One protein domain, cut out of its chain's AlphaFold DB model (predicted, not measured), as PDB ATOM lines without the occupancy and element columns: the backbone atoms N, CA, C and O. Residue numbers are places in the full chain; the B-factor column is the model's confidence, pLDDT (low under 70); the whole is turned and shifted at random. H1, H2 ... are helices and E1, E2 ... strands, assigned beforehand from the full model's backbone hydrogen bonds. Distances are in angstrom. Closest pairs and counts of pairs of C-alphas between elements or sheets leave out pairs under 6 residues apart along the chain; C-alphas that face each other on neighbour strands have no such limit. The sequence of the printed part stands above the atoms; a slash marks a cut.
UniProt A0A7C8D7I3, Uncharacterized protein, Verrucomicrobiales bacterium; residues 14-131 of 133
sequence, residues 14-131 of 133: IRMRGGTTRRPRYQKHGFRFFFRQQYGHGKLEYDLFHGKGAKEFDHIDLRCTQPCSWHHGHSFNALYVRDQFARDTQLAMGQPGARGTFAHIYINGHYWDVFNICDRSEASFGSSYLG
ATOM      1  N   ILE A  14     161.505 164.312 120.249       94.25
ATOM      2  CA  ILE A  14     160.451 164.399 119.231       94.25
ATOM      3  C   ILE A  14     161.081 164.461 117.839       94.25
ATOM      4  O   ILE A  14     162.039 165.196 117.605       94.25
ATOM      5  N   ARG A  15     160.535 163.706 116.879       92.69
ATOM      6  CA  ARG A  15     160.857 163.863 115.451       92.69
ATOM      7  C   ARG A  15     159.599 163.929 114.611       92.69
ATOM      8  O   ARG A  15     158.636 163.209 114.853       92.69
ATOM      9  N   MET A  16     159.634 164.739 113.562       91.31
ATOM     10  CA  MET A  16     158.572 164.741 112.566       91.31
ATOM     11  C   MET A  16     158.622 163.455 111.728       91.31
ATOM     12  O   MET A  16     159.696 162.984 111.344       91.31
ATOM     13  N   ARG A  17     157.455 162.895 111.408       88.00
ATOM     14  CA  ARG A  17     157.305 161.677 110.600       88.00
ATOM     15  C   ARG A  17     156.270 161.854 109.494       88.00
ATOM     16  O   ARG A  17     155.512 162.818 109.465       88.00
ATOM     17  N   GLY A  18     156.233 160.872 108.597       82.06
ATOM     18  CA  GLY A  18     155.381 160.865 107.410       82.06
ATOM     19  C   GLY A  18     156.143 161.278 106.153       82.06
ATOM     20  O   GLY A  18     157.311 161.636 106.209       82.06
ATOM     21  N   GLY A  19     155.502 161.191 104.993       82.62
ATOM     22  CA  GLY A  19     156.068 161.662 103.725       82.62
ATOM     23  C   GLY A  19     155.525 163.043 103.398       82.62
ATOM     24  O   GLY A  19     156.152 164.066 103.662       82.62
ATOM     25  N   THR A  20     154.306 163.050 102.868       78.50
ATOM     26  CA  THR A  20     153.591 164.250 102.429       78.50
ATOM     27  C   THR A  20     153.302 165.224 103.568       78.50
ATOM     28  O   THR A  20     153.460 166.425 103.372       78.50
ATOM     29  N   THR A  21     152.945 164.735 104.758       78.56
ATOM     30  CA  THR A  21     152.588 165.578 105.913       78.56
ATOM     31  C   THR A  21     153.744 166.403 106.450       78.56
ATOM     32  O   THR A  21     153.478 167.370 107.138       78.56
ATOM     33  N   ARG A  22     155.005 166.092 106.119       85.25
ATOM     34  CA  ARG A  22     156.164 166.909 106.525       85.25
ATOM     35  C   ARG A  22     156.327 168.194 105.717       85.25
ATOM     36  O   ARG A  22     157.167 169.022 106.045       85.25
ATOM     37  N   ARG A  23     155.592 168.342 104.610       84.50
ATOM     38  CA  ARG A  23     155.722 169.526 103.757       84.50
ATOM     39  C   ARG A  23     155.182 170.755 104.509       84.50
ATOM     40  O   ARG A  23     154.065 170.662 105.013       84.50
ATOM     41  N   PRO A  24     155.888 171.904 104.496       85.44
ATOM     42  CA  PRO A  24     155.500 173.103 105.255       85.44
ATOM     43  C   PRO A  24     154.098 173.647 104.955       85.44
ATOM     44  O   PRO A  24     153.499 174.319 105.780       85.44
ATOM     45  N   ARG A  25     153.550 173.343 103.773       84.00
ATOM     46  CA  ARG A  25     152.185 173.736 103.391       84.00
ATOM     47  C   ARG A  25     151.082 173.064 104.217       84.00
ATOM     48  O   ARG A  25     149.929 173.462 104.106       84.00
ATOM     49  N   TYR A  26     151.396 171.998 104.955       82.94
ATOM     50  CA  TYR A  26     150.440 171.316 105.821       82.94
ATOM     51  C   TYR A  26     150.630 171.780 107.254       82.94
ATOM     52  O   TYR A  26     151.752 171.834 107.737       82.94
ATOM     53  N   GLN A  27     149.524 172.064 107.934       83.19
ATOM     54  CA  GLN A  27     149.554 172.587 109.299       83.19
ATOM     55  C   GLN A  27     149.638 171.474 110.349       83.19
ATOM     56  O   GLN A  27     150.197 171.675 111.415       83.19
ATOM     57  N   LYS A  28     149.127 170.270 110.060       85.94
ATOM     58  CA  LYS A  28     149.171 169.137 110.993       85.94
ATOM     59  C   LYS A  28     150.214 168.116 110.553       85.94
ATOM     60  O   LYS A  28     150.090 167.482 109.505       85.94
ATOM     61  N   HIS A  29     151.224 167.928 111.392       88.44
ATOM     62  CA  HIS A  29     152.312 166.985 111.160       88.44
ATOM     63  C   HIS A  29     152.158 165.740 112.026       88.44
ATOM     64  O   HIS A  29     151.609 165.806 113.119       88.44
ATOM     65  N   GLY A  30     152.664 164.604 111.550       89.81
ATOM     66  CA  GLY A  30     152.824 163.423 112.390       89.81
ATOM     67  C   GLY A  30     154.112 163.535 113.197       89.81
ATOM     68  O   GLY A  30     155.124 164.014 112.675       89.81
ATOM     69  N   PHE A  31     154.108 163.013 114.421       92.38
ATOM     70  CA  PHE A  31     155.276 163.025 115.305       92.38
ATOM     71  C   PHE A  31     155.627 161.624 115.786       92.38
ATOM     72  O   PHE A  31     154.753 160.782 115.965       92.38
ATOM     73  N   ARG A  32     156.913 161.374 115.991       93.31
ATOM     74  CA  ARG A  32     157.413 160.232 116.748       93.31
ATOM     75  C   ARG A  32     158.024 160.736 118.033       93.31
ATOM     76  O   ARG A  32     158.863 161.638 117.977       93.31
ATOM     77  N   PHE A  33     157.653 160.109 119.135       94.31
ATOM     78  CA  PHE A  33     158.315 160.305 120.414       94.31
ATOM     79  C   PHE A  33     159.291 159.163 120.659       94.31
ATOM     80  O   PHE A  33     159.007 158.013 120.326       94.31
ATOM     81  N   PHE A  34     160.459 159.511 121.184       94.88
ATOM     82  CA  PHE A  34     161.529 158.597 121.545       94.88
ATOM     83  C   PHE A  34     161.831 158.763 123.023       94.88
ATOM     84  O   PHE A  34     162.253 159.837 123.459       94.88
ATOM     85  N   PHE A  35     161.696 157.675 123.756       94.88
ATOM     86  CA  PHE A  35     162.136 157.569 125.132       94.88
ATOM     87  C   PHE A  35     163.539 156.967 125.087       94.88
ATOM     88  O   PHE A  35     163.787 155.958 124.431       94.88
ATOM     89  N   ARG A  36     164.516 157.692 125.633       94.25
ATOM     90  CA  ARG A  36     165.930 157.293 125.656       94.25
ATOM     91  C   ARG A  36     166.550 157.806 126.941       94.25
ATOM     92  O   ARG A  36     166.153 158.866 127.410       94.25
ATOM     93  N   GLN A  37     167.539 157.089 127.472       94.44
ATOM     94  CA  GLN A  37     168.175 157.460 128.743       94.44
ATOM     95  C   GLN A  37     168.801 158.860 128.696       94.44
ATOM     96  O   GLN A  37     168.736 159.603 129.663       94.44
ATOM     97  N   GLN A  38     169.314 159.276 127.532       94.94
ATOM     98  CA  GLN A  38     169.825 160.638 127.324       94.94
ATOM     99  C   GLN A  38     168.770 161.747 127.495       94.94
ATOM    100  O   GLN A  38     169.133 162.912 127.599       94.94
ATOM    101  N   TYR A  39     167.480 161.403 127.451       92.19
ATOM    102  CA  TYR A  39     166.375 162.332 127.671       92.19
ATOM    103  C   TYR A  39     165.752 162.176 129.061       92.19
ATOM    104  O   TYR A  39     164.963 163.028 129.424       92.19
ATOM    105  N   GLY A  40     166.056 161.119 129.825       92.19
ATOM    106  CA  GLY A  40     165.398 160.829 131.103       92.19
ATOM    107  C   GLY A  40     165.212 159.327 131.335       92.19
ATOM    108  O   GLY A  40     166.158 158.555 131.216       92.19
ATOM    109  N   HIS A  41     163.981 158.895 131.626       90.00
ATOM    110  CA  HIS A  41     163.637 157.525 132.055       90.00
ATOM    111  C   HIS A  41     163.972 156.392 131.067       90.00
ATOM    112  O   HIS A  41     163.931 155.222 131.433       90.00
ATOM    113  N   GLY A  42     164.296 156.688 129.807       93.81
ATOM    114  CA  GLY A  42     164.649 155.655 128.831       93.81
ATOM    115  C   GLY A  42     163.468 154.945 128.185       93.81
ATOM    116  O   GLY A  42     163.565 154.620 127.009       93.81
ATOM    117  N   LYS A  43     162.353 154.783 128.896       93.88
ATOM    118  CA  LYS A  43     161.111 154.200 128.388       93.88
ATOM    119  C   LYS A  43     159.900 154.950 128.921       93.88
ATOM    120  O   LYS A  43     159.971 155.592 129.965       93.88
ATOM    121  N   LEU A  44     158.791 154.843 128.200       93.75
ATOM    122  CA  LEU A  44     157.472 155.185 128.713       93.75
ATOM    123  C   LEU A  44     156.827 153.930 129.295       93.75
ATOM    124  O   LEU A  44     156.528 153.009 128.539       93.75
ATOM    125  N   GLU A  45     156.584 153.923 130.600       93.62
ATOM    126  CA  GLU A  45     155.839 152.876 131.304       93.62
ATOM    127  C   GLU A  45     154.410 153.370 131.549       93.62
ATOM    128  O   GLU A  45     154.140 154.090 132.508       93.62
ATOM    129  N   TYR A  46     153.498 153.071 130.625       91.94
ATOM    130  CA  TYR A  46     152.110 153.528 130.706       91.94
ATOM    131  C   TYR A  46     151.190 152.625 129.885       91.94
ATOM    132  O   TYR A  46     151.550 152.206 128.787       91.94
ATOM    133  N   ASP A  47     149.982 152.346 130.371       91.00
ATOM    134  CA  ASP A  47     149.018 151.491 129.666       91.00
ATOM    135  C   ASP A  47     148.246 152.262 128.579       91.00
ATOM    136  O   ASP A  47     147.036 152.481 128.659       91.00
ATOM    137  N   LEU A  48     148.961 152.665 127.524       90.50
ATOM    138  CA  LEU A  48     148.417 153.461 126.413       90.50
ATOM    139  C   LEU A  48     147.212 152.820 125.709       90.50
ATOM    140  O   LEU A  48     146.444 153.521 125.048       90.50
ATOM    141  N   PHE A  49     147.068 151.497 125.787       90.62
ATOM    142  CA  PHE A  49     146.045 150.747 125.055       90.62
ATOM    143  C   PHE A  49     145.057 150.027 125.972       90.62
ATOM    144  O   PHE A  49     144.386 149.091 125.525       90.62
ATOM    145  N   HIS A  50     144.948 150.464 127.229       88.44
ATOM    146  CA  HIS A  50     143.944 150.008 128.192       88.44
ATOM    147  C   HIS A  50     143.900 148.471 128.320       88.44
ATOM    148  O   HIS A  50     142.860 147.831 128.131       88.44
ATOM    149  N   GLY A  51     145.063 147.863 128.541       87.62
ATOM    150  CA  GLY A  51     145.247 146.431 128.765       87.62
ATOM    151  C   GLY A  51     145.306 145.580 127.495       87.62
ATOM    152  O   GLY A  51     145.496 144.369 127.585       87.62
ATOM    153  N   LYS A  52     145.162 146.174 126.302       85.56
ATOM    154  CA  LYS A  52     145.151 145.446 125.014       85.56
ATOM    155  C   LYS A  52     146.511 145.397 124.311       85.56
ATOM    156  O   LYS A  52     146.596 144.900 123.179       85.56
ATOM    157  N   GLY A  53     147.549 145.940 124.942       87.75
ATOM    158  CA  GLY A  53     148.862 146.144 124.347       87.75
ATOM    159  C   GLY A  53     150.023 146.009 125.331       87.75
ATOM    160  O   GLY A  53     149.852 145.583 126.472       87.75
ATOM    161  N   ALA A  54     151.211 146.375 124.859       89.62
ATOM    162  CA  ALA A  54     152.405 146.536 125.669       89.62
ATOM    163  C   ALA A  54     152.195 147.640 126.719       89.62
ATOM    164  O   ALA A  54     151.383 148.546 126.531       89.62
ATOM    165  N   LYS A  55     152.939 147.548 127.822       91.25
ATOM    166  CA  LYS A  55     152.919 148.529 128.920       91.25
ATOM    167  C   LYS A  55     154.181 149.388 128.981       91.25
ATOM    168  O   LYS A  55     154.251 150.312 129.781       91.25
ATOM    169  N   GLU A  56     155.160 149.087 128.134       92.19
ATOM    170  CA  GLU A  56     156.431 149.797 128.043       92.19
ATOM    171  C   GLU A  56     156.750 150.127 126.587       92.19
ATOM    172  O   GLU A  56     156.570 149.281 125.706       92.19
ATOM    173  N   PHE A  57     157.275 151.326 126.335       92.69
ATOM    174  CA  PHE A  57     157.591 151.790 124.985       92.69
ATOM    175  C   PHE A  57     158.923 152.539 124.924       92.69
ATOM    176  O   PHE A  57     159.125 153.524 125.633       92.69
ATOM    177  N   ASP A  58     159.793 152.153 123.989       93.06
ATOM    178  CA  ASP A  58     160.971 152.956 123.612       93.06
ATOM    179  C   ASP A  58     160.587 154.112 122.674       93.06
ATOM    180  O   ASP A  58     161.278 155.127 122.558       93.06
ATOM    181  N   HIS A  59     159.487 153.953 121.941       92.88
ATOM    182  CA  HIS A  59     158.982 154.954 121.017       92.88
ATOM    183  C   HIS A  59     157.496 154.756 120.733       92.88
ATOM    184  O   HIS A  59     157.004 153.632 120.698       92.88
ATOM    185  N   ILE A  60     156.804 155.858 120.448       93.56
ATOM    186  CA  ILE A  60     155.403 155.853 120.016       93.56
ATOM    187  C   ILE A  60     155.209 156.780 118.819       93.56
ATOM    188  O   ILE A  60     155.886 157.805 118.676       93.56
ATOM    189  N   ASP A  61     154.278 156.418 117.940       93.06
ATOM    190  CA  ASP A  61     153.953 157.191 116.746       93.06
ATOM    191  C   ASP A  61     152.610 157.919 116.932       93.06
ATOM    192  O   ASP A  61     151.553 157.298 116.993       93.06
ATOM    193  N   LEU A  62     152.633 159.253 116.907       91.88
ATOM    194  CA  LEU A  62     151.451 160.103 116.754       91.88
ATOM    195  C   LEU A  62     151.146 160.262 115.263       91.88
ATOM    196  O   LEU A  62     151.859 160.942 114.509       91.88
ATOM    197  N   ARG A  63     150.106 159.574 114.796       87.56
ATOM    198  CA  ARG A  63     149.628 159.641 113.412       87.56
ATOM    199  C   ARG A  63     148.672 160.814 113.229       87.56
ATOM    200  O   ARG A  63     147.693 160.967 113.955       87.56
ATOM    201  N   CYS A  64     148.927 161.587 112.178       79.38
ATOM    202  CA  CYS A  64     147.948 162.471 111.562       79.38
ATOM    203  C   CYS A  64     147.309 161.747 110.360       79.38
ATOM    204  O   CYS A  64     148.007 161.119 109.560       79.38
ATOM    205  N   THR A  65     145.989 161.804 110.232       68.38
ATOM    206  CA  THR A  65     145.239 161.099 109.180       68.38
ATOM    207  C   THR A  65     145.490 161.700 107.789       68.38
ATOM    208  O   THR A  65     145.549 162.922 107.638       68.38
ATOM    209  N   GLN A  66     145.599 160.843 106.764       66.25
ATOM    210  CA  GLN A  66     145.753 161.213 105.348       66.25
ATOM    211  C   GLN A  66     144.768 160.428 104.453       66.25
ATOM    212  O   GLN A  66     144.420 159.303 104.820       66.25
ATOM    213  N   PRO A  67     144.359 160.928 103.265       56.25
ATOM    214  CA  PRO A  67     144.430 162.294 102.729       56.25
ATOM    215  C   PRO A  67     143.123 163.092 102.919       56.25
ATOM    216  O   PRO A  67     142.953 164.146 102.322       56.25
ATOM    217  N   CYS A  68     142.204 162.629 103.764       60.03
ATOM    218  CA  CYS A  68     140.961 163.340 104.049       60.03
ATOM    219  C   CYS A  68     140.994 163.824 105.498       60.03
ATOM    220  O   CYS A  68     140.615 163.101 106.419       60.03
ATOM    221  N   SER A  69     141.519 165.022 105.709       67.94
ATOM    222  CA  SER A  69     141.568 165.684 107.011       67.94
ATOM    223  C   SER A  69     141.404 167.187 106.806       67.94
ATOM    224  O   SER A  69     141.625 167.688 105.704       67.94
ATOM    225  N   TRP A  70     140.991 167.919 107.841       71.25
ATOM    226  CA  TRP A  70     140.638 169.338 107.697       71.25
ATOM    227  C   TRP A  70     141.811 170.184 107.171       71.25
ATOM    228  O   TRP A  70     141.617 171.052 106.331       71.25
ATOM    229  N   HIS A  71     143.042 169.858 107.579       69.19
ATOM    230  CA  HIS A  71     144.273 170.518 107.129       69.19
ATOM    231  C   HIS A  71     144.735 170.081 105.725       69.19
ATOM    232  O   HIS A  71     145.746 170.570 105.219       69.19
ATOM    233  N   HIS A  72     144.047 169.118 105.106       67.88
ATOM    234  CA  HIS A  72     144.351 168.577 103.786       67.88
ATOM    235  C   HIS A  72     143.170 168.825 102.839       67.88
ATOM    236  O   HIS A  72     142.350 167.945 102.585       67.88
ATOM    237  N   GLY A  73     143.085 170.057 102.326       64.19
ATOM    238  CA  GLY A  73     142.112 170.442 101.299       64.19
ATOM    239  C   GLY A  73     140.669 170.593 101.787       64.19
ATOM    240  O   GLY A  73     139.772 170.556 100.952       64.19
ATOM    241  N   HIS A  74     140.438 170.736 103.103       64.06
ATOM    242  CA  HIS A  74     139.111 170.947 103.707       64.06
ATOM    243  C   HIS A  74     138.039 169.962 103.209       64.06
ATOM    244  O   HIS A  74     136.885 170.323 102.994       64.06
ATOM    245  N   SER A  75     138.422 168.702 102.994       66.94
ATOM    246  CA  SER A  75     137.500 167.714 102.446       66.94
ATOM    247  C   SER A  75     136.399 167.372 103.453       66.94
ATOM    248  O   SER A  75     136.692 166.913 104.558       66.94
ATOM    249  N   PHE A  76     135.137 167.484 103.034       69.88
ATOM    250  CA  PHE A  76     133.982 166.963 103.780       69.88
ATOM    251  C   PHE A  76     134.032 165.437 103.980       69.88
ATOM    252  O   PHE A  76     133.350 164.904 104.847       69.88
ATOM    253  N   ASN A  77     134.893 164.732 103.238       72.62
ATOM    254  CA  ASN A  77     135.093 163.287 103.351       72.62
ATOM    255  C   ASN A  77     136.172 162.918 104.386       72.62
ATOM    256  O   ASN A  77     136.783 161.847 104.293       72.62
ATOM    257  N   ALA A  78     136.480 163.821 105.324       74.25
ATOM    258  CA  ALA A  78     137.507 163.600 106.329       74.25
ATOM    259  C   ALA A  78     137.166 162.408 107.232       74.25
ATOM    260  O   ALA A  78     136.186 162.434 107.969       74.25
ATOM    261  N   LEU A  79     137.997 161.362 107.190       79.81
ATOM    262  CA  LEU A  79     137.755 160.114 107.913       79.81
ATOM    263  C   LEU A  79     138.995 159.722 108.715       79.81
ATOM    264  O   LEU A  79     139.941 159.143 108.181       79.81
ATOM    265  N   TYR A  80     138.972 160.015 110.014       82.69
ATOM    266  CA  TYR A  80     140.114 159.847 110.922       82.69
ATOM    267  C   TYR A  80     140.368 158.400 111.368       82.69
ATOM    268  O   TYR A  80     141.404 158.125 111.966       82.69
ATOM    269  N   VAL A  81     139.460 157.477 111.039       88.44
ATOM    270  CA  VAL A  81     139.387 156.140 111.652       88.44
ATOM    271  C   VAL A  81     139.792 154.984 110.741       88.44
ATOM    272  O   VAL A  81     140.022 153.890 111.239       88.44
ATOM    273  N   ARG A  82     139.914 155.198 109.422       87.56
ATOM    274  CA  ARG A  82     140.088 154.112 108.431       87.56
ATOM    275  C   ARG A  82     141.238 153.162 108.766       87.56
ATOM    276  O   ARG A  82     141.107 151.951 108.679       87.56
ATOM    277  N   ASP A  83     142.371 153.743 109.121       88.25
ATOM    278  CA  ASP A  83     143.608 153.017 109.380       88.25
ATOM    279  C   ASP A  83     143.588 152.299 110.742       88.25
ATOM    280  O   ASP A  83     144.077 151.177 110.830       88.25
ATOM    281  N   GLN A  84     142.953 152.880 111.767       91.62
ATOM    282  CA  GLN A  84     142.708 152.184 113.036       91.62
ATOM    283  C   GLN A  84     141.740 151.012 112.831       91.62
ATOM    284  O   GLN A  84     142.048 149.892 113.220       91.62
ATOM    285  N   PHE A  85     140.633 151.247 112.123       91.94
ATOM    286  CA  PHE A  85     139.637 150.224 111.807       91.94
ATOM    287  C   PHE A  85     140.245 149.028 111.063       91.94
ATOM    288  O   PHE A  85     139.970 147.880 111.407       91.94
ATOM    289  N   ALA A  86     141.106 149.278 110.072       92.50
ATOM    290  CA  ALA A  86     141.781 148.215 109.333       92.50
ATOM    291  C   ALA A  86     142.686 147.362 110.241       92.50
ATOM    292  O   ALA A  86     142.661 146.135 110.152       92.50
ATOM    293  N   ARG A  87     143.446 147.991 111.149       92.25
ATOM    294  CA  ARG A  87     144.288 147.265 112.115       92.25
ATOM    295  C   ARG A  87     143.472 146.471 113.124       92.25
ATOM    296  O   ARG A  87     143.810 145.326 113.397       92.25
ATOM    297  N   ASP A  88     142.397 147.054 113.640       93.88
ATOM    298  CA  ASP A  88     141.514 146.374 114.589       93.88
ATOM    299  C   ASP A  88     140.820 145.178 113.930       93.88
ATOM    300  O   ASP A  88     140.706 144.120 114.540       93.88
ATOM    301  N   THR A  89     140.434 145.308 112.657       95.75
ATOM    302  CA  THR A  89     139.885 144.194 111.871       95.75
ATOM    303  C   THR A  89     140.918 143.081 111.702       95.75
ATOM    304  O   THR A  89     140.612 141.917 111.948       95.75
ATOM    305  N   GLN A  90     142.162 143.423 111.353       94.81
ATOM    306  CA  GLN A  90     143.255 142.452 111.252       94.81
ATOM    307  C   GLN A  90     143.493 141.719 112.587       94.81
ATOM    308  O   GLN A  90     143.627 140.495 112.602       94.81
ATOM    309  N   LEU A  91     143.466 142.444 113.710       93.19
ATOM    310  CA  LEU A  91     143.563 141.862 115.053       93.19
ATOM    311  C   LEU A  91     142.387 140.938 115.383       93.19
ATOM    312  O   LEU A  91     142.598 139.851 115.915       93.19
ATOM    313  N   ALA A  92     141.161 141.341 115.045       94.88
ATOM    314  CA  ALA A  92     139.960 140.536 115.264       94.88
ATOM    315  C   ALA A  92     139.974 139.223 114.462       94.88
ATOM    316  O   ALA A  92     139.404 138.227 114.896       94.88
ATOM    317  N   MET A  93     140.679 139.197 113.327       97.06
ATOM    318  CA  MET A  93     140.927 137.989 112.532       97.06
ATOM    319  C   MET A  93     142.068 137.109 113.084       97.06
ATOM    320  O   MET A  93     142.488 136.159 112.422       97.06
ATOM    321  N   GLY A  94     142.606 137.423 114.266       93.94
ATOM    322  CA  GLY A  94     143.690 136.671 114.903       93.94
ATOM    323  C   GLY A  94     145.074 136.912 114.295       93.94
ATOM    324  O   GLY A  94     146.013 136.186 114.612       93.94
ATOM    325  N   GLN A  95     145.224 137.914 113.424       93.75
ATOM    326  CA  GLN A  95     146.512 138.255 112.824       93.75
ATOM    327  C   GLN A  95     147.274 139.267 113.695       93.75
ATOM    328  O   GLN A  95     146.653 140.112 114.346       93.75
ATOM    329  N   PRO A  96     148.620 139.259 113.687       90.31
ATOM    330  CA  PRO A  96     149.405 140.306 114.334       90.31
ATOM    331  C   PRO A  96     149.052 141.691 113.785       90.31
ATOM    332  O   PRO A  96     148.952 141.871 112.574       90.31
ATOM    333  N   GLY A  97     148.908 142.685 114.660       89.75
ATOM    334  CA  GLY A  97     148.561 144.052 114.270       89.75
ATOM    335  C   GLY A  97     148.960 145.083 115.324       89.75
ATOM    336  O   GLY A  97     149.063 144.774 116.513       89.75
ATOM    337  N   ALA A  98     149.211 146.318 114.891       90.81
ATOM    338  CA  ALA A  98     149.554 147.406 115.800       90.81
ATOM    339  C   ALA A  98     148.305 147.946 116.508       90.81
ATOM    340  O   ALA A  98     147.280 148.204 115.870       90.81
ATOM    341  N   ARG A  99     148.397 148.137 117.826       92.38
ATOM    342  CA  ARG A  99     147.333 148.769 118.606       92.38
ATOM    343  C   ARG A  99     147.376 150.274 118.381       92.38
ATOM    344  O   ARG A  99     148.408 150.840 118.015       92.38
ATOM    345  N   GLY A 100     146.239 150.922 118.576       92.94
ATOM    346  CA  GLY A 100     146.188 152.370 118.556       92.94
ATOM    347  C   GLY A 100     145.009 152.909 119.342       92.94
ATOM    348  O   GLY A 100     144.029 152.209 119.581       92.94
ATOM    349  N   THR A 101     145.135 154.159 119.760       92.56
ATOM    350  CA  THR A 101     144.118 154.895 120.511       92.56
ATOM    351  C   THR A 101     144.074 156.341 120.027       92.56
ATOM    352  O   THR A 101     144.998 156.810 119.357       92.56
ATOM    353  N   PHE A 102     142.992 157.055 120.318       92.50
ATOM    354  CA  PHE A 102     142.857 158.466 119.970       92.50
ATOM    355  C   PHE A 102     143.075 159.342 121.197       92.50
ATOM    356  O   PHE A 102     142.557 159.049 122.270       92.50
ATOM    357  N   ALA A 103     143.821 160.430 121.022       92.06
ATOM    358  CA  ALA A 103     144.103 161.391 122.081       92.06
ATOM    359  C   ALA A 103     144.026 162.827 121.555       92.06
ATOM    360  O   ALA A 103     144.401 163.104 120.413       92.06
ATOM    361  N   HIS A 104     143.568 163.743 122.405       92.31
ATOM    362  CA  HIS A 104     143.649 165.182 122.170       92.31
ATOM    363  C   HIS A 104     145.057 165.670 122.510       92.31
ATOM    364  O   HIS A 104     145.547 165.423 123.609       92.31
ATOM    365  N   ILE A 105     145.707 166.360 121.573       92.00
ATOM    366  CA  ILE A 105     147.078 166.840 121.745       92.00
ATOM    367  C   ILE A 105     147.088 168.351 121.911       92.00
ATOM    368  O   ILE A 105     146.456 169.079 121.143       92.00
ATOM    369  N   TYR A 106     147.870 168.798 122.887       92.69
ATOM    370  CA  TYR A 106     148.183 170.196 123.133       92.69
ATOM    371  C   TYR A 106     149.677 170.416 122.894       92.69
ATOM    372  O   TYR A 106     150.501 169.608 123.323       92.69
ATOM    373  N   ILE A 107     150.033 171.500 122.207       91.06
ATOM    374  CA  ILE A 107     151.423 171.894 121.949       91.06
ATOM    375  C   ILE A 107     151.613 173.284 122.545       91.06
ATOM    376  O   ILE A 107     150.879 174.207 122.199       91.06
ATOM    377  N   ASN A 108     152.574 173.433 123.461       93.12
ATOM    378  CA  ASN A 108     152.809 174.678 124.205       93.12
ATOM    379  C   ASN A 108     151.531 175.237 124.864       93.12
ATOM    380  O   ASN A 108     151.286 176.437 124.841       93.12
ATOM    381  N   GLY A 109     150.676 174.357 125.397       93.06
ATOM    382  CA  GLY A 109     149.403 174.731 126.027       93.06
ATOM    383  C   GLY A 109     148.248 175.013 125.058       93.06
ATOM    384  O   GLY A 109     147.105 175.109 125.495       93.06
ATOM    385  N   HIS A 110     148.492 175.081 123.749       93.69
ATOM    386  CA  HIS A 110     147.441 175.286 122.755       93.69
ATOM    387  C   HIS A 110     146.887 173.957 122.259       93.69
ATOM    388  O   HIS A 110     147.651 173.071 121.870       93.69
ATOM    389  N   TYR A 111     145.558 173.831 122.228       92.62
ATOM    390  CA  TYR A 111     144.915 172.682 121.600       92.62
ATOM    391  C   TYR A 111     145.312 172.618 120.129       92.62
ATOM    392  O   TYR A 111     145.153 173.594 119.394       92.62
ATOM    393  N   TRP A 112     145.835 171.470 119.713       89.88
ATOM    394  CA  TRP A 112     146.262 171.265 118.341       89.88
ATOM    395  C   TRP A 112     145.211 170.489 117.562       89.88
ATOM    396  O   TRP A 112     144.605 171.032 116.643       89.88
ATOM    397  N   ASP A 113     144.995 169.218 117.918       89.00
ATOM    398  CA  ASP A 113     143.945 168.377 117.341       89.00
ATOM    399  C   ASP A 113     143.886 166.991 118.018       89.00
ATOM    400  O   ASP A 113     144.725 166.650 118.855       89.00
ATOM    401  N   VAL A 114     142.962 166.141 117.566       89.88
ATOM    402  CA  VAL A 114     142.939 164.695 117.817       89.88
ATOM    403  C   VAL A 114     144.006 163.979 116.986       89.88
ATOM    404  O   VAL A 114     144.072 164.128 115.763       89.88
ATOM    405  N   PHE A 115     144.814 163.135 117.617       91.12
ATOM    406  CA  PHE A 115     145.791 162.258 116.968       91.12
ATOM    407  C   PHE A 115     145.478 160.795 117.246       91.12
ATOM    408  O   PHE A 115     144.879 160.463 118.263       91.12
ATOM    409  N   ASN A 116     145.924 159.917 116.349       92.69
ATOM    410  CA  ASN A 116     145.937 158.481 116.602       92.69
ATOM    411  C   ASN A 116     147.334 158.084 117.098       92.69
ATOM    412  O   ASN A 116     148.294 158.114 116.325       92.69
ATOM    413  N   ILE A 117     147.446 157.755 118.383       93.69
ATOM    414  CA  ILE A 117     148.634 157.122 118.960       93.69
ATOM    415  C   ILE A 117     148.642 155.678 118.473       93.69
ATOM    416  O   ILE A 117     147.614 155.005 118.526       93.69
ATOM    417  N   CYS A 118     149.776 155.206 117.973       91.44
ATOM    418  CA  CYS A 118     149.891 153.880 117.393       91.44
ATOM    419  C   CYS A 118     151.193 153.217 117.827       91.44
ATOM    420  O   CYS A 118     152.256 153.851 117.821       91.44
ATOM    421  N   ASP A 119     151.094 151.920 118.104       88.31
ATOM    422  CA  ASP A 119     152.247 151.041 118.179       88.31
ATOM    423  C   ASP A 119     153.009 151.047 116.866       88.31
ATOM    424  O   ASP A 119     152.439 151.119 115.770       88.31
ATOM    425  N   ARG A 120     154.322 150.914 116.966       82.81
ATOM    426  CA  ARG A 120     155.170 150.810 115.794       82.81
ATOM    427  C   ARG A 120     155.742 149.410 115.706       82.81
ATOM    428  O   ARG A 120     156.438 148.969 116.608       82.81
ATOM    429  N   SER A 121     155.481 148.743 114.585       80.44
ATOM    430  CA  SER A 121     156.007 147.414 114.268       80.44
ATOM    431  C   SER A 121     157.510 147.459 113.951       80.44
ATOM    432  O   SER A 121     157.920 147.304 112.804       80.44
ATOM    433  N   GLU A 122     158.326 147.740 114.964       83.50
ATOM    434  CA  GLU A 122     159.785 147.573 114.961       83.50
ATOM    435  C   GLU A 122     160.190 146.388 115.859       83.50
ATOM    436  O   GLU A 122     159.338 145.630 116.325       83.50
ATOM    437  N   ALA A 123     161.493 146.194 116.085       81.19
ATOM    438  CA  ALA A 123     162.012 145.083 116.883       81.19
ATOM    439  C   ALA A 123     161.371 144.998 118.283       81.19
ATOM    440  O   ALA A 123     161.025 143.905 118.726       81.19
ATOM    441  N   SER A 124     161.127 146.143 118.934       81.38
ATOM    442  CA  SER A 124     160.450 146.208 120.236       81.38
ATOM    443  C   SER A 124     159.040 145.613 120.188       81.38
ATOM    444  O   SER A 124     158.698 144.799 121.035       81.38
ATOM    445  N   PHE A 125     158.254 145.910 119.151       84.69
ATOM    446  CA  PHE A 125     156.940 145.295 118.940       84.69
ATOM    447  C   PHE A 125     157.040 143.779 118.747       84.69
ATOM    448  O   PHE A 125     156.247 143.028 119.311       84.69
ATOM    449  N   GLY A 126     158.025 143.311 117.974       83.38
ATOM    450  CA  GLY A 126     158.276 141.877 117.814       83.38
ATOM    451  C   GLY A 126     158.594 141.194 119.146       83.38
ATOM    452  O   GLY A 126     158.065 140.120 119.430       83.38
ATOM    453  N   SER A 127     159.390 141.842 119.995       83.94
ATOM    454  CA  SER A 127     159.682 141.336 121.335       83.94
ATOM    455  C   SER A 127     158.434 141.314 122.224       83.94
ATOM    456  O   SER A 127     158.107 140.274 122.793       83.94
ATOM    457  N   SER A 128     157.668 142.409 122.262       83.75
ATOM    458  CA  SER A 128     156.482 142.535 123.118       83.75
ATOM    459  C   SER A 128     155.317 141.625 122.720       83.75
ATOM    460  O   SER A 128     154.586 141.171 123.595       83.75
ATOM    461  N   TYR A 129     155.113 141.370 121.424       85.44
ATOM    462  CA  TYR A 129     153.898 140.704 120.933       85.44
ATOM    463  C   TYR A 129     154.128 139.352 120.264       85.44
ATOM    464  O   TYR A 129     153.184 138.572 120.156       85.44
ATOM    465  N   LEU A 130     155.342 139.077 119.785       86.75
ATOM    466  CA  LEU A 130     155.657 137.866 119.018       86.75
ATOM    467  C   LEU A 130     156.700 136.977 119.713       86.75
ATOM    468  O   LEU A 130     157.073 135.944 119.162       86.75
ATOM    469  N   GLY A 131     157.174 137.356 120.906       81.94
ATOM    470  CA  GLY A 131     158.161 136.585 121.667       81.94
ATOM    471  C   GLY A 131     159.589 136.664 121.114       81.94
ATOM    472  O   GLY A 131     160.405 135.792 121.411       81.94
TER     473      GLY A 131
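What this domain is: This is residues 14 to 131 of the 133 residues of an uncharacterized protein of Verrucomicrobiales bacterium (UniProt A0A7C8D7I3). A strongly twisted sheet of five strands forms one wall, and helix H1 packs over part of one face of it, near the first residues of E4. Long loops run out from the sheet, and the small helix H2 lies past the last residues of E5, off the sheet. The printed part has 118 residues with five named strands and two named helices, in the order E1, E2, E3, H1, E4, E5, H2; the sheet runs E1, E2, E3, E5, E4, all antiparallel. The class is mixed, helices and strands, with under half of the residues in named elements. The whole is compact, with a radius of gyration of the C-alphas of 15.1 A and spans of 43 by 39 by 23 A.

How they stand to each other: Edge strand E1, residues 14 to 17, and E2, residues 30 to 34, form a hairpin, with N 15 and O 32 2.9 A apart. E2 and E3, residues 59 to 63, form the next hairpin, with N 33 and O 60 at 2.9 A; E1, E2 and E3 are a meander, each strand the antiparallel neighbour of the one before. E3 is also the antiparallel neighbour of E5, residues 110 to 118, at 113 degrees, with N 63 and O 116 at 2.8 A. E5 and edge strand E4, residues 100 to 107, form a hairpin at 157 degrees, with N 115 and O 103 at 2.8 A. E4 bends by 56 degrees at residue 104 and E5 by 60 degrees at residue 113. H1, residues 82 to 92, is on the sheet at a height of 10.4 A, only just over E5 and E4, with 3 of its C-alphas falling on each, and runs along the strands, at 3 degrees to E4 on the local plane. Its closest C-alphas to E4 are those of Gln 84 and Gly 100, 6.5 A. E3, H1 and E4 make a split strand-helix-strand unit, two strands of one sheet joined through a helix and not neighbours, with E5 between them in the sheet, and its crossover is right-handed. H2, residues 123 to 130, is not on the sheet and is apart from H1. In H1 and H2 every O i to N i+4 pair is within hydrogen-bond range.

Where its parts are: E1 begins at C-alpha 14 (160.451, 164.399, 119.231) and spans 9.6 A; E2 spans 13.5 A and E3 12.9 A. H1 spans 15.2 A from C-alpha 82 (140.088, 154.112, 108.431). E4 spans 20.5 A, E5 22.2 A and H2 9.9 A, ending at C-alpha 130 (155.657, 137.866, 119.018).

The domain as a whole: The C-alphas farthest apart are those of Gln 37 and Phe 76, 43.4 A. The printed part has no cut. Long links join E1 to E2, E2 to E3 and E3 to H1; in the second, residues 44 to 45 pair antiparallel with 56 to 57. Mean pLDDT of the printed part is 87.0, with residues 65 to 69 and 71 to 76 under 70.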